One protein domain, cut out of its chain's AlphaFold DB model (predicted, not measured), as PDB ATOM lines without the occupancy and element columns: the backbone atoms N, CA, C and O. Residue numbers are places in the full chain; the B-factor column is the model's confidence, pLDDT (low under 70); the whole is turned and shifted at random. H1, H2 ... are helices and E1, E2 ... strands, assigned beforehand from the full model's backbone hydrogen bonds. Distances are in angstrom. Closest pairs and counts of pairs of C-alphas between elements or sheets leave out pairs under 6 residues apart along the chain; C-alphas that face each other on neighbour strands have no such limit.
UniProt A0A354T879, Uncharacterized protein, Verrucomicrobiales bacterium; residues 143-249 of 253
ATOM      1  N   ILE A 143     205.485 172.016 130.961       81.88
ATOM      2  CA  ILE A 143     205.074 173.412 131.165       81.88
ATOM      3  C   ILE A 143     203.649 173.461 131.717       81.88
ATOM      4  O   ILE A 143     203.386 174.167 132.693       81.88
ATOM      5  N   GLN A 144     202.740 172.666 131.142       82.75
ATOM      6  CA  GLN A 144     201.362 172.600 131.619       82.75
ATOM      7  C   GLN A 144     201.271 172.087 133.058       82.75
ATOM      8  O   GLN A 144     200.505 172.642 133.838       82.75
ATOM      9  N   GLN A 145     202.071 171.090 133.452       79.75
ATOM     10  CA  GLN A 145     202.052 170.584 134.830       79.75
ATOM     11  C   GLN A 145     202.389 171.660 135.864       79.75
ATOM     12  O   GLN A 145     201.694 171.771 136.874       79.75
ATOM     13  N   LYS A 146     203.408 172.482 135.596       81.50
ATOM     14  CA  LYS A 146     203.779 173.595 136.482       81.50
ATOM     15  C   LYS A 146     202.662 174.631 136.564       81.50
ATOM     16  O   LYS A 146     202.296 175.045 137.658       81.50
ATOM     17  N   ALA A 147     202.076 174.998 135.423       81.06
ATOM     18  CA  ALA A 147     200.968 175.948 135.379       81.06
ATOM     19  C   ALA A 147     199.722 175.434 136.126       81.06
ATOM     20  O   ALA A 147     199.090 176.197 136.855       81.06
ATOM     21  N   ILE A 148     199.392 174.144 135.988       79.00
ATOM     22  CA  ILE A 148     198.284 173.498 136.706       79.00
ATOM     23  C   ILE A 148     198.540 173.541 138.215       79.00
ATOM     24  O   ILE A 148     197.671 174.000 138.951       79.00
ATOM     25  N   GLN A 149     199.737 173.153 138.673       82.06
ATOM     26  CA  GLN A 149     200.098 173.212 140.095       82.06
ATOM     27  C   GLN A 149     199.977 174.637 140.651       82.06
ATOM     28  O   GLN A 149     199.318 174.838 141.668       82.06
ATOM     29  N   THR A 150     200.536 175.643 139.967       83.56
ATOM     30  CA  THR A 150     200.453 177.043 140.415       83.56
ATOM     31  C   THR A 150     199.009 177.539 140.501       83.56
ATOM     32  O   THR A 150     198.641 178.166 141.495       83.56
ATOM     33  N   LYS A 151     198.169 177.232 139.503       82.06
ATOM     34  CA  LYS A 151     196.752 177.623 139.507       82.06
ATOM     35  C   LYS A 151     195.979 176.954 140.645       82.06
ATOM     36  O   LYS A 151     195.273 177.641 141.376       82.06
ATOM     37  N   THR A 152     196.139 175.647 140.842       81.44
ATOM     38  CA  THR A 152     195.421 174.916 141.899       81.44
ATOM     39  C   THR A 152     195.895 175.313 143.300       81.44
ATOM     40  O   THR A 152     195.079 175.432 144.209       81.44
ATOM     41  N   MET A 153     197.185 175.609 143.485       86.50
ATOM     42  CA  MET A 153     197.686 176.175 144.744       86.50
ATOM     43  C   MET A 153     197.111 177.571 145.008       86.50
ATOM     44  O   MET A 153     196.737 177.873 146.138       86.50
ATOM     45  N   SER A 154     197.003 178.415 143.978       84.81
ATOM     46  CA  SER A 154     196.345 179.722 144.099       84.81
ATOM     47  C   SER A 154     194.870 179.581 144.480       84.81
ATOM     48  O   SER A 154     194.389 180.317 145.335       84.81
ATOM     49  N   GLN A 155     194.168 178.612 143.892       84.19
ATOM     50  CA  GLN A 155     192.776 178.314 144.225       84.19
ATOM     51  C   GLN A 155     192.628 177.868 145.686       84.19
ATOM     52  O   GLN A 155     191.753 178.362 146.388       84.19
ATOM     53  N   ALA A 156     193.511 176.991 146.176       88.44
ATOM     54  CA  ALA A 156     193.519 176.588 147.584       88.44
ATOM     55  C   ALA A 156     193.676 177.797 148.520       88.44
ATOM     56  O   ALA A 156     192.958 177.909 149.509       88.44
ATOM     57  N   LYS A 157     194.569 178.737 148.177       90.19
ATOM     58  CA  LYS A 157     194.742 179.983 148.938       90.19
ATOM     59  C   LYS A 157     193.473 180.829 148.948       90.19
ATOM     60  O   LYS A 157     193.106 181.327 150.005       90.19
ATOM     61  N   GLN A 158     192.799 180.974 147.807       88.56
ATOM     62  CA  GLN A 158     191.529 181.703 147.726       88.56
ATOM     63  C   GLN A 158     190.456 181.065 148.613       88.56
ATOM     64  O   GLN A 158     189.775 181.785 149.335       88.56
ATOM     65  N   ILE A 159     190.366 179.731 148.632       89.62
ATOM     66  CA  ILE A 159     189.438 179.012 149.514       89.62
ATOM     67  C   ILE A 159     189.763 179.287 150.985       89.62
ATOM     68  O   ILE A 159     188.867 179.657 151.733       89.62
ATOM     69  N   VAL A 160     191.030 179.183 151.403       91.69
ATOM     70  CA  VAL A 160     191.424 179.468 152.797       91.69
ATOM     71  C   VAL A 160     191.138 180.923 153.184       91.69
ATOM     72  O   VAL A 160     190.703 181.186 154.303       91.69
ATOM     73  N   VAL A 161     191.342 181.879 152.273       91.50
ATOM     74  CA  VAL A 161     190.966 183.282 152.506       91.50
ATOM     75  C   VAL A 161     189.450 183.421 152.667       91.50
ATOM     76  O   VAL A 161     189.015 184.064 153.619       91.50
ATOM     77  N   GLY A 162     188.654 182.771 151.814       90.56
ATOM     78  CA  GLY A 162     187.194 182.737 151.944       90.56
ATOM     79  C   GLY A 162     186.733 182.116 153.265       90.56
ATOM     80  O   GLY A 162     185.857 182.655 153.929       90.56
ATOM     81  N   MET A 163     187.388 181.046 153.722       92.19
ATOM     82  CA  MET A 163     187.117 180.443 155.031       92.19
ATOM     83  C   MET A 163     187.364 181.414 156.191       92.19
ATOM     84  O   MET A 163     186.586 181.442 157.141       92.19
ATOM     85  N   LYS A 164     188.439 182.209 156.125       91.44
ATOM     86  CA  LYS A 164     188.731 183.237 157.137       91.44
ATOM     87  C   LYS A 164     187.728 184.386 157.088       91.44
ATOM     88  O   LYS A 164     187.358 184.897 158.139       91.44
ATOM     89  N   LEU A 165     187.284 184.767 155.890       91.88
ATOM     90  CA  LEU A 165     186.247 185.782 155.716       91.88
ATOM     91  C   LEU A 165     184.917 185.317 156.325       91.88
ATOM     92  O   LEU A 165     184.352 186.035 157.139       91.88
ATOM     93  N   TYR A 166     184.500 184.077 156.045       93.31
ATOM     94  CA  TYR A 166     183.334 183.457 156.682       93.31
ATOM     95  C   TYR A 166     183.453 183.461 158.211       93.31
ATOM     96  O   TYR A 166     182.528 183.871 158.910       93.31
ATOM     97  N   ALA A 167     184.605 183.043 158.743       93.88
ATOM     98  CA  ALA A 167     184.823 182.973 160.185       93.88
ATOM     99  C   ALA A 167     184.747 184.347 160.866       93.88
ATOM    100  O   ALA A 167     184.234 184.441 161.980       93.88
ATOM    101  N   ALA A 168     185.195 185.411 160.192       92.50
ATOM    102  CA  ALA A 168     185.088 186.775 160.702       92.50
ATOM    103  C   ALA A 168     183.627 187.212 160.921       92.50
ATOM    104  O   ALA A 168     183.358 188.004 161.824       92.50
ATOM    105  N   GLU A 169     182.690 186.668 160.141       92.31
ATOM    106  CA  GLU A 169     181.253 186.957 160.237       92.31
ATOM    107  C   GLU A 169     180.494 185.953 161.131       92.31
ATOM    108  O   GLU A 169     179.396 186.252 161.598       92.31
ATOM    109  N   HIS A 170     181.101 184.801 161.448       93.75
ATOM    110  CA  HIS A 170     180.472 183.672 162.152       93.75
ATOM    111  C   HIS A 170     181.175 183.296 163.471       93.75
ATOM    112  O   HIS A 170     181.453 182.123 163.743       93.75
ATOM    113  N   GLU A 171     181.475 184.291 164.311       92.62
ATOM    114  CA  GLU A 171     182.058 184.103 165.658       92.62
ATOM    115  C   GLU A 171     183.371 183.282 165.672       92.62
ATOM    116  O   GLU A 171     183.659 182.524 166.608       92.62
ATOM    117  N   GLY A 172     184.166 183.405 164.608       92.00
ATOM    118  CA  GLY A 172     185.419 182.674 164.415       92.00
ATOM    119  C   GLY A 172     185.239 181.219 163.976       92.00
ATOM    120  O   GLY A 172     186.223 180.495 163.859       92.00
ATOM    121  N   SER A 173     184.013 180.745 163.743       93.94
ATOM    122  CA  SER A 173     183.748 179.367 163.309       93.94
ATOM    123  C   SER A 173     184.030 179.201 161.814       93.94
ATOM    124  O   SER A 173     183.516 179.961 160.999       93.94
ATOM    125  N   LEU A 174     184.820 178.192 161.431       93.75
ATOM    126  CA  LEU A 174     185.023 177.854 160.017       93.75
ATOM    127  C   LEU A 174     183.725 177.303 159.391       93.75
ATOM    128  O   LEU A 174     182.887 176.746 160.109       93.75
ATOM    129  N   PRO A 175     183.557 177.407 158.057       93.56
ATOM    130  CA  PRO A 175     182.344 176.944 157.388       93.56
ATOM    131  C   PRO A 175     182.101 175.444 157.618       93.56
ATOM    132  O   PRO A 175     183.054 174.657 157.645       93.56
ATOM    133  N   PRO A 176     180.842 174.993 157.759       92.19
ATOM    134  CA  PRO A 176     180.547 173.578 157.976       92.19
ATOM    135  C   PRO A 176     180.850 172.729 156.733       92.19
ATOM    136  O   PRO A 176     181.253 171.574 156.858       92.19
ATOM    137  N   THR A 177     180.707 173.296 155.533       91.75
ATOM    138  CA  THR A 177     181.092 172.657 154.268       91.75
ATOM    139  C   THR A 177     181.660 173.693 153.306       91.75
ATOM    140  O   THR A 177     181.374 174.876 153.430       91.75
ATOM    141  N   LEU A 178     182.425 173.267 152.298       87.69
ATOM    142  CA  LEU A 178     182.903 174.198 151.267       87.69
ATOM    143  C   LEU A 178     181.774 174.812 150.435       87.69
ATOM    144  O   LEU A 178     181.986 175.866 149.851       87.69
ATOM    145  N   ALA A 179     180.606 174.167 150.364       86.56
ATOM    146  CA  ALA A 179     179.463 174.688 149.623       86.56
ATOM    147  C   ALA A 179     178.957 176.011 150.214       86.56
ATOM    148  O   ALA A 179     178.588 176.895 149.450       86.56
ATOM    149  N   THR A 180     179.040 176.195 151.538       88.62
ATOM    150  CA  THR A 180     178.535 177.414 152.189       88.62
ATOM    151  C   THR A 180     179.279 178.666 151.740       88.62
ATOM    152  O   THR A 180     178.678 179.722 151.618       88.62
ATOM    153  N   LEU A 181     180.571 178.545 151.406       87.31
ATOM    154  CA  LEU A 181     181.352 179.664 150.870       87.31
ATOM    155  C   LEU A 181     180.813 180.171 149.526       87.31
ATOM    156  O   LEU A 181     180.993 181.340 149.213       87.31
ATOM    157  N   TYR A 182     180.180 179.298 148.741       84.12
ATOM    158  CA  TYR A 182     179.560 179.651 147.464       84.12
ATOM    159  C   TYR A 182     178.097 180.068 147.641       84.12
ATOM    160  O   TYR A 182     177.630 180.983 146.973       84.12
ATOM    161  N   GLU A 183     177.372 179.412 148.551       85.81
ATOM    162  CA  GLU A 183     175.972 179.731 148.858       85.81
ATOM    163  C   GLU A 183     175.812 181.127 149.479       85.81
ATOM    164  O   GLU A 183     174.821 181.801 149.209       85.81
ATOM    165  N   GLU A 184     176.792 181.573 150.269       88.31
ATOM    166  CA  GLU A 184     176.815 182.897 150.906       88.31
ATOM    167  C   GLU A 184     177.559 183.966 150.087       88.31
ATOM    168  O   GLU A 184     177.824 185.050 150.595       88.31
ATOM    169  N   ASP A 185     177.902 183.679 148.825       84.38
ATOM    170  CA  ASP A 185     178.570 184.623 147.906       84.38
ATOM    171  C   ASP A 185     179.932 185.154 148.418       84.38
ATOM    172  O   ASP A 185     180.438 186.187 147.982       84.38
ATOM    173  N   ILE A 186     180.570 184.425 149.343       85.50
ATOM    174  CA  ILE A 186     181.919 184.728 149.856       85.50
ATOM    175  C   ILE A 186     182.971 184.400 148.795       85.50
ATOM    176  O   ILE A 186     183.972 185.103 148.630       85.50
ATOM    177  N   LEU A 187     182.753 183.299 148.081       82.75
ATOM    178  CA  LEU A 187     183.478 182.926 146.883       82.75
ATOM    179  C   LEU A 187     182.486 182.868 145.731       82.75
ATOM    180  O   LEU A 187     181.475 182.180 145.813       82.75
ATOM    181  N   ASP A 188     182.829 183.525 144.631       74.25
ATOM    182  CA  ASP A 188     182.058 183.419 143.399       74.25
ATOM    183  C   ASP A 188     182.042 181.943 142.937       74.25
ATOM    184  O   ASP A 188     183.103 181.329 142.747       74.25
ATOM    185  N   ASP A 189     180.842 181.363 142.753       59.75
ATOM    186  CA  ASP A 189     180.629 180.027 142.148       59.75
ATOM    187  C   ASP A 189     181.110 179.982 140.693       59.75
ATOM    188  O   ASP A 189     181.082 178.930 140.053       59.75
ATOM    189  N   GLY A 190     181.594 181.123 140.183       52.91
ATOM    190  CA  GLY A 190     182.650 181.283 139.202       52.91
ATOM    191  C   GLY A 190     183.414 179.999 138.922       52.91
ATOM    192  O   GLY A 190     184.556 179.798 139.347       52.91
ATOM    193  N   ARG A 191     182.792 179.152 138.095       51.09
ATOM    194  CA  ARG A 191     183.449 178.233 137.187       51.09
ATOM    195  C   ARG A 191     184.429 179.116 136.451       51.09
ATOM    196  O   ARG A 191     184.068 179.727 135.448       51.09
ATOM    197  N   MET A 192     185.643 179.244 136.986       46.25
ATOM    198  CA  MET A 192     186.718 179.907 136.280       46.25
ATOM    199  C   MET A 192     186.715 179.238 134.910       46.25
ATOM    200  O   MET A 192     186.829 178.005 134.867       46.25
ATOM    201  N   PRO A 193     186.530 179.994 133.813       43.88
ATOM    202  CA  PRO A 193     186.446 179.414 132.477       43.88
ATOM    203  C   PRO A 193     187.622 178.465 132.181       43.88
ATOM    204  O   PRO A 193     187.485 177.535 131.393       43.88
ATOM    205  N   ASP A 194     188.732 178.651 132.911       47.25
ATOM    206  CA  ASP A 194     189.987 177.918 132.813       47.25
ATOM    207  C   ASP A 194     190.382 177.126 134.079       47.25
ATOM    208  O   ASP A 194     191.580 177.023 134.373       47.25
ATOM    209  N   SER A 195     189.438 176.583 134.862       44.53
ATOM    210  CA  SER A 195     189.805 175.677 135.965       44.53
ATOM    211  C   SER A 195     190.486 174.417 135.401       44.53
ATOM    212  O   SER A 195     189.853 173.642 134.681       44.53
ATOM    213  N   PRO A 196     191.768 174.152 135.725       49.22
ATOM    214  CA  PRO A 196     192.449 172.940 135.274       49.22
ATOM    215  C   PRO A 196     191.939 171.672 135.984       49.22
ATOM    216  O   PRO A 196     192.346 170.563 135.638       49.22
ATOM    217  N   VAL A 197     191.043 171.821 136.968       49.47
ATOM    218  CA  VAL A 197     190.493 170.752 137.806       49.47
ATOM    219  C   VAL A 197     189.159 170.254 137.232       49.47
ATOM    220  O   VAL A 197     188.140 170.204 137.904       49.47
ATOM    221  N   GLY A 198     189.154 169.871 135.954       50.28
ATOM    222  CA  GLY A 198     188.006 169.224 135.306       50.28
ATOM    223  C   GLY A 198     186.687 170.016 135.346       50.28
ATOM    224  O   GLY A 198     186.638 171.200 135.649       50.28
ATOM    225  N   LYS A 199     185.585 169.340 134.996       52.84
ATOM    226  CA  LYS A 199     184.216 169.895 135.047       52.84
ATOM    227  C   LYS A 199     183.553 169.742 136.428       52.84
ATOM    228  O   LYS A 199     182.354 169.979 136.553       52.84
ATOM    229  N   GLU A 200     184.291 169.253 137.425       58.06
ATOM    230  CA  GLU A 200     183.775 169.037 138.781       58.06
ATOM    231  C   GLU A 200     183.591 170.396 139.479       58.06
ATOM    232  O   GLU A 200     184.332 171.341 139.209       58.06
ATOM    233  N   SER A 201     182.587 170.510 140.356       62.81
ATOM    234  CA  SER A 201     182.435 171.706 141.196       62.81
ATOM    235  C   SER A 201     183.729 171.928 141.995       62.81
ATOM    236  O   SER A 201     184.288 170.942 142.490       62.81
ATOM    237  N   PRO A 202     184.207 173.178 142.153       66.38
ATOM    238  CA  PRO A 202     185.387 173.493 142.951       66.38
ATOM    239  C   PRO A 202     185.373 172.807 144.318       66.38
ATOM    240  O   PRO A 202     186.365 172.192 144.686       66.38
ATOM    241  N   ALA A 203     184.233 172.798 145.017       69.44
ATOM    242  CA  ALA A 203     184.074 172.131 146.309       69.44
ATOM    243  C   ALA A 203     184.264 170.602 146.239       69.44
ATOM    244  O   ALA A 203     184.807 169.998 147.159       69.44
ATOM    245  N   ALA A 204     183.865 169.962 145.136       74.75
ATOM    246  CA  ALA A 204     183.995 168.516 144.947       74.75
ATOM    247  C   ALA A 204     185.440 168.067 144.662       74.75
ATOM    248  O   ALA A 204     185.762 166.886 144.831       74.75
ATOM    249  N   ALA A 205     186.314 168.987 144.247       80.31
ATOM    250  CA  ALA A 205     187.723 168.704 143.991       80.31
ATOM    251  C   ALA A 205     188.570 168.569 145.268       80.31
ATOM    252  O   ALA A 205     189.690 168.043 145.214       80.31
ATOM    253  N   TRP A 206     188.044 169.023 146.406       87.62
ATOM    254  CA  TRP A 206     188.761 169.081 147.672       87.62
ATOM    255  C   TRP A 206     188.159 168.127 148.707       87.62
ATOM    256  O   TRP A 206     186.961 167.839 148.727       87.62
ATOM    257  N   ASP A 207     189.030 167.601 149.554       91.19
ATOM    258  CA  ASP A 207     188.702 166.972 150.825       91.19
ATOM    259  C   ASP A 207     188.797 168.055 151.905       91.19
ATOM    260  O   ASP A 207     189.881 168.581 152.186       91.19
ATOM    261  N   TYR A 208     187.640 168.460 152.421       92.62
ATOM    262  CA  TYR A 208     187.517 169.540 153.390       92.62
ATOM    263  C   TYR A 208     187.606 168.999 154.811       92.62
ATOM    264  O   TYR A 208     186.832 168.125 155.194       92.62
ATOM    265  N   ARG A 209     188.523 169.558 155.601       93.25
ATOM    266  CA  ARG A 209     188.810 169.120 156.976       93.25
ATOM    267  C   ARG A 209     188.674 170.236 158.010       93.25
ATOM    268  O   ARG A 209     189.010 170.043 159.170       93.25
ATOM    269  N   GLY A 210     188.177 171.401 157.595       90.50
ATOM    270  CA  GLY A 210     187.978 172.552 158.477       90.50
ATOM    271  C   GLY A 210     186.680 172.525 159.290       90.50
ATOM    272  O   GLY A 210     186.502 173.375 160.157       90.50
ATOM    273  N   ALA A 211     185.767 171.583 159.029       91.38
ATOM    274  CA  ALA A 211     184.457 171.555 159.673       91.38
ATOM    275  C   ALA A 211     184.586 171.451 161.206       91.38
ATOM    276  O   ALA A 211     185.207 170.526 161.727       91.38
ATOM    277  N   GLY A 212     183.989 172.406 161.923       88.75
ATOM    278  CA  GLY A 212     184.021 172.467 163.389       88.75
ATOM    279  C   GLY A 212     185.296 173.069 163.991       88.75
ATOM    280  O   GLY A 212     185.369 173.211 165.211       88.75
ATOM    281  N   LEU A 213     186.284 173.454 163.176       92.44
ATOM    282  CA  LEU A 213     187.429 174.235 163.641       92.44
ATOM    283  C   LEU A 213     187.064 175.721 163.757       92.44
ATOM    284  O   LEU A 213     186.130 176.209 163.120       92.44
ATOM    285  N   LYS A 214     187.844 176.447 164.559       92.75
ATOM    286  CA  LYS A 214     187.813 177.911 164.619       92.75
ATOM    287  C   LYS A 214     189.026 178.507 163.915       92.75
ATOM    288  O   LYS A 214     190.061 177.856 163.815       92.75
ATOM    289  N   ASP A 215     188.922 179.754 163.481       90.00
ATOM    290  CA  ASP A 215     190.026 180.544 162.924       90.00
ATOM    291  C   ASP A 215     191.202 180.746 163.900       90.00
ATOM    292  O   ASP A 215     192.339 180.941 163.476       90.00
ATOM    293  N   THR A 216     190.933 180.635 165.202       89.81
ATOM    294  CA  THR A 216     191.897 180.668 166.313       89.81
ATOM    295  C   THR A 216     192.516 179.306 166.649       89.81
ATOM    296  O   THR A 216     193.311 179.214 167.587       89.81
ATOM    297  N   ALA A 217     192.158 178.237 165.927       88.56
ATOM    298  CA  ALA A 217     192.786 176.927 166.093       88.56
ATOM    299  C   ALA A 217     194.271 176.952 165.680       88.56
ATOM    300  O   ALA A 217     194.777 177.941 165.149       88.56
ATOM    301  N   ASP A 218     194.982 175.846 165.924       91.06
ATOM    302  CA  ASP A 218     196.376 175.693 165.498       91.06
ATOM    303  C   ASP A 218     196.512 176.014 163.999       91.06
ATOM    304  O   ASP A 218     195.909 175.354 163.150       91.06
ATOM    305  N   GLY A 219     197.311 177.032 163.668       85.06
ATOM    306  CA  GLY A 219     197.526 177.476 162.290       85.06
ATOM    307  C   GLY A 219     198.106 176.381 161.390       85.06
ATOM    308  O   GLY A 219     197.924 176.425 160.175       85.06
ATOM    309  N   THR A 220     198.746 175.363 161.972       89.88
ATOM    310  CA  THR A 220     199.275 174.212 161.235       89.88
ATOM    311  C   THR A 220     198.211 173.171 160.885       89.88
ATOM    312  O   THR A 220     198.498 172.260 160.101       89.88
ATOM    313  N   ALA A 221     196.982 173.301 161.400       91.38
ATOM    314  CA  ALA A 221     195.883 172.393 161.103       91.38
ATOM    315  C   ALA A 221     195.587 172.359 159.597       91.38
ATOM    316  O   ALA A 221     195.448 173.391 158.936       91.38
ATOM    317  N   ILE A 222     195.490 171.147 159.053       94.06
ATOM    318  CA  ILE A 222     195.170 170.926 157.644       94.06
ATOM    319  C   ILE A 222     193.673 171.119 157.456       94.06
ATOM    320  O   ILE A 222     192.871 170.397 158.043       94.06
ATOM    321  N   VAL A 223     193.310 172.066 156.597       94.06
ATOM    322  CA  VAL A 223     191.910 172.423 156.337       94.06
ATOM    323  C   VAL A 223     191.434 171.975 154.961       94.06
ATOM    324  O   VAL A 223     190.238 171.755 154.769       94.06
ATOM    325  N   LEU A 224     192.356 171.800 154.012       92.81
ATOM    326  CA  LEU A 224     192.032 171.459 152.631       92.81
ATOM    327  C   LEU A 224     193.074 170.504 152.045       92.81
ATOM    328  O   LEU A 224     194.274 170.764 152.131       92.81
ATOM    329  N   VAL A 225     192.620 169.434 151.396       92.94
ATOM    330  CA  VAL A 225     193.487 168.494 150.671       92.94
ATOM    331  C   VAL A 225     192.921 168.240 149.278       92.94
ATOM    332  O   VAL A 225     191.727 168.009 149.117       92.94
ATOM    333  N   SER A 226     193.749 168.270 148.236       90.38
ATOM    334  CA  SER A 226     193.289 167.932 146.884       90.38
ATOM    335  C   SER A 226     192.885 166.458 146.801       90.38
ATOM    336  O   SER A 226     193.686 165.577 147.132       90.38
ATOM    337  N   ARG A 227     191.686 166.161 146.288       87.56
ATOM    338  CA  ARG A 227     191.184 164.779 146.190       87.56
ATOM    339  C   ARG A 227     192.021 163.911 145.243       87.56
ATOM    340  O   ARG A 227     192.248 162.736 145.517       87.56
ATOM    341  N   LYS A 228     192.484 164.491 144.133       85.81
ATOM    342  CA  LYS A 228     193.324 163.824 143.126       85.81
ATOM    343  C   LYS A 228     194.789 164.216 143.331       85.81
ATOM    344  O   LYS A 228     195.085 165.393 143.515       85.81
ATOM    345  N   ALA A 229     195.686 163.234 143.283       86.06
ATOM    346  CA  ALA A 229     197.124 163.471 143.280       86.06
ATOM    347  C   ALA A 229     197.625 163.820 141.866       86.06
ATOM    348  O   ALA A 229     197.013 163.443 140.861       86.06
ATOM    349  N   ASP A 230     198.747 164.532 141.781       83.69
ATOM    350  CA  ASP A 230     199.423 164.799 140.513       83.69
ATOM    351  C   ASP A 230     200.161 163.556 139.969       83.69
ATOM    352  O   ASP A 230     200.168 162.479 140.572       83.69
ATOM    353  N   ARG A 231     200.821 163.682 138.806       81.88
ATOM    354  CA  ARG A 231     201.576 162.557 138.208       81.88
ATOM    355  C   ARG A 231     202.726 162.051 139.090       81.88
ATOM    356  O   ARG A 231     203.167 160.924 138.889       81.88
ATOM    357  N   ALA A 232     203.214 162.861 140.025       85.44
ATOM    358  CA  ALA A 232     204.258 162.502 140.977       85.44
ATOM    359  C   ALA A 232     203.685 161.964 142.303       85.44
ATOM    360  O   ALA A 232     204.430 161.837 143.273       85.44
ATOM    361  N   LYS A 233     202.382 161.636 142.347       89.12
ATOM    362  CA  LYS A 233     201.651 161.210 143.549       89.12
ATOM    363  C   LYS A 233     201.699 162.245 144.677       89.12
ATOM    364  O   LYS A 233     201.685 161.880 145.850       89.12
ATOM    365  N   LYS A 234     201.766 163.535 144.341       89.81
ATOM    366  CA  LYS A 234     201.688 164.624 145.318       89.81
ATOM    367  C   LYS A 234     200.276 165.183 145.392       89.81
ATOM    368  O   LYS A 234     199.622 165.360 144.365       89.81
ATOM    369  N   LYS A 235     199.822 165.481 146.604       91.19
ATOM    370  CA  LYS A 235     198.577 166.201 146.879       91.19
ATOM    371  C   LYS A 235     198.900 167.616 147.334       91.19
ATOM    372  O   LYS A 235     199.915 167.860 147.984       91.19
ATOM    373  N   ILE A 236     198.029 168.548 146.970       92.00
ATOM    374  CA  ILE A 236     198.077 169.920 147.464       92.00
ATOM    375  C   ILE A 236     197.386 169.935 148.820       92.00
ATOM    376  O   ILE A 236     196.245 169.486 148.937       92.00
ATOM    377  N   VAL A 237     198.085 170.451 149.823       94.06
ATOM    378  CA  VAL A 237     197.613 170.556 151.201       94.06
ATOM    379  C   VAL A 237     197.634 172.024 151.599       94.06
ATOM    380  O   VAL A 237     198.660 172.690 151.446       94.06
ATOM    381  N   ALA A 238     196.499 172.531 152.073       94.31
ATOM    382  CA  ALA A 238     196.378 173.874 152.620       94.31
ATOM    383  C   ALA A 238     196.136 173.815 154.127       94.31
ATOM    384  O   ALA A 238     195.320 173.023 154.618       94.31
ATOM    385  N   ARG A 239     196.847 174.680 154.845       94.94
ATOM    386  CA  ARG A 239     196.772 174.834 156.296       94.94
ATOM    387  C   ARG A 239     196.027 176.111 156.670       94.94
ATOM    388  O   ARG A 239     195.881 177.022 155.851       94.94
ATOM    389  N   LEU A 240     195.533 176.158 157.904       92.75
ATOM    390  CA  LEU A 240     194.732 177.271 158.413       92.75
ATOM    391  C   LEU A 240     195.506 178.603 158.424       92.75
ATOM    392  O   LEU A 240     194.932 179.666 158.187       92.75
ATOM    393  N   ASP A 241     196.821 178.573 158.620       91.50
ATOM    394  CA  ASP A 241     197.696 179.746 158.521       91.50
ATOM    395  C   ASP A 241     197.730 180.376 157.109       91.50
ATOM    396  O   ASP A 241     198.052 181.556 156.973       91.50
ATOM    397  N   GLY A 242     197.285 179.657 156.071       89.12
ATOM    398  CA  GLY A 242     197.326 180.074 154.665       89.12
ATOM    399  C   GLY A 242     198.490 179.468 153.874       89.12
ATOM    400  O   GLY A 242     198.630 179.735 152.675       89.12
ATOM    401  N   THR A 243     199.314 178.641 154.517       93.88
ATOM    402  CA  THR A 243     200.386 177.892 153.870       93.88
ATOM    403  C   THR A 243     199.786 176.827 152.957       93.88
ATOM    404  O   THR A 243     198.890 176.077 153.345       93.88
ATOM    405  N   VAL A 244     200.282 176.763 151.719       93.25
ATOM    406  CA  VAL A 244     199.886 175.755 150.728       93.25
ATOM    407  C   VAL A 244     201.133 175.068 150.207       93.25
ATOM    408  O   VAL A 244     202.020 175.721 149.656       93.25
ATOM    409  N   GLU A 245     201.180 173.751 150.355       93.25
ATOM    410  CA  GLU A 245     202.340 172.928 150.031       93.25
ATOM    411  C   GLU A 245     201.948 171.661 149.262       93.25
ATOM    412  O   GLU A 245     200.780 171.278 149.187       93.25
ATOM    413  N   LEU A 246     202.943 171.035 148.632       91.62
ATOM    414  CA  LEU A 246     202.798 169.760 147.932       91.62
ATOM    415  C   LEU A 246     203.416 168.660 148.791       91.62
ATOM    416  O   LEU A 246     204.639 168.611 148.916       91.62
ATOM    417  N   LEU A 247     202.585 167.760 149.311       92.12
ATOM    418  CA  LEU A 247     203.024 166.597 150.088       92.12
ATOM    419  C   LEU A 247     202.835 165.320 149.276       92.12
ATOM    420  O   LEU A 247     201.928 165.245 148.442       92.12
ATOM    421  N   LEU A 248     203.683 164.312 149.488       91.38
ATOM    422  CA  LEU A 248     203.428 162.997 148.902       91.38
ATOM    423  C   LEU A 248     202.122 162.444 149.471       91.38
ATOM    424  O   LEU A 248     201.816 162.639 150.640       91.38
ATOM    425  N   GLU A 249     201.352 161.723 148.662       89.50
ATOM    426  CA  GLU A 249     200.077 161.141 149.095       89.50
ATOM    427  C   GLU A 249     200.221 160.247 150.338       89.50
ATOM    428  O   GLU A 249     199.308 160.196 151.152       89.50
TER     429      GLU A 249
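This is residues 143 to 249 of the 253 residues of an uncharacterized protein of Verrucomicrobiales bacterium (UniProt A0A354T879). One long helix, H1, runs along one face of a small, twisted sheet of four strands and reaches past it at both ends. The sheet, the short helices H3 and H2 and the long link between those two make an open C round H1. The printed part has 107 residues, with three named helices and four named strands in the order H1, H2, H3, E1, E2, E3, E4; the sheet runs E1, E2, E3, E4, wholly antiparallel, and the class is mixed. The whole is compact, with a radius of gyration of the C-alphas of 13.4 A and spans of 42 by 28 by 17 A.

The sheet has E1, residues 206 to 208, and E4, residues 244 to 248, as edge strands, and E2, residues 222 to 226, and E3, residues 234 to 239, as inner ones. These four form a meander, each strand the antiparallel neighbour of the one before, and each successive pair is a hairpin. N 207 and O 225 of E1 and E2 are 2.8 A apart, N 238 and O 224 of E3 and E2 2.8 A, and N 235 and O 247 of E3 and E4 2.8 A, each within hydrogen-bond range. The sheet is only just strongly twisted, with C-alphas up to 4.1 A off its best plane. H1, residues 143 to 169, is on one face of this sheet, which gives two layers, helix over sheet, at a height over the sheet of 9.0 A. It lies over E3 and only just over E2, with 3 C-alphas falling on E2, and runs along the strands, at 21 degrees to E3 on the local plane. The closest C-alphas of H1 and E3 are those of Ala 156 and Ala 238, 6.4 A apart. H2, residues 180 to 183, only just touches H1, with 3 pairs of C-alphas within 8 A, and H1 touches it with residues 162 to 166 alone; the closest C-alphas of the two are those of Gly 162 and Leu 181, 6.7 A apart. H3, residues 202 to 205, is apart from H1 and H2, and neither H2 nor H3 is on the sheet. Every O i to N i+4 pair of H1 is within hydrogen-bond range; H2 and H3 are too short for such a pair.

H1 is 40.0 A long, from C-alpha 143 at (205.074, 173.412, 131.165) to C-alpha 169 at (181.253, 186.957, 160.237). H2 measures 4.8 A and H3 5.4 A. E1 measures 5.9 A, E2 11.3 A, E3 15.8 A and E4 13.4 A, ending at C-alpha 248, (203.428, 162.997, 148.902).

The C-alphas farthest apart, of Ile 143 and Glu 171, are 42.8 A apart. The printed part has no cut. The links H2 to H3 and E1 to E2 are long, with 18 and 13 residues. Mean pLDDT of the printed part is 83.8; residues 189 to 203 are under 70.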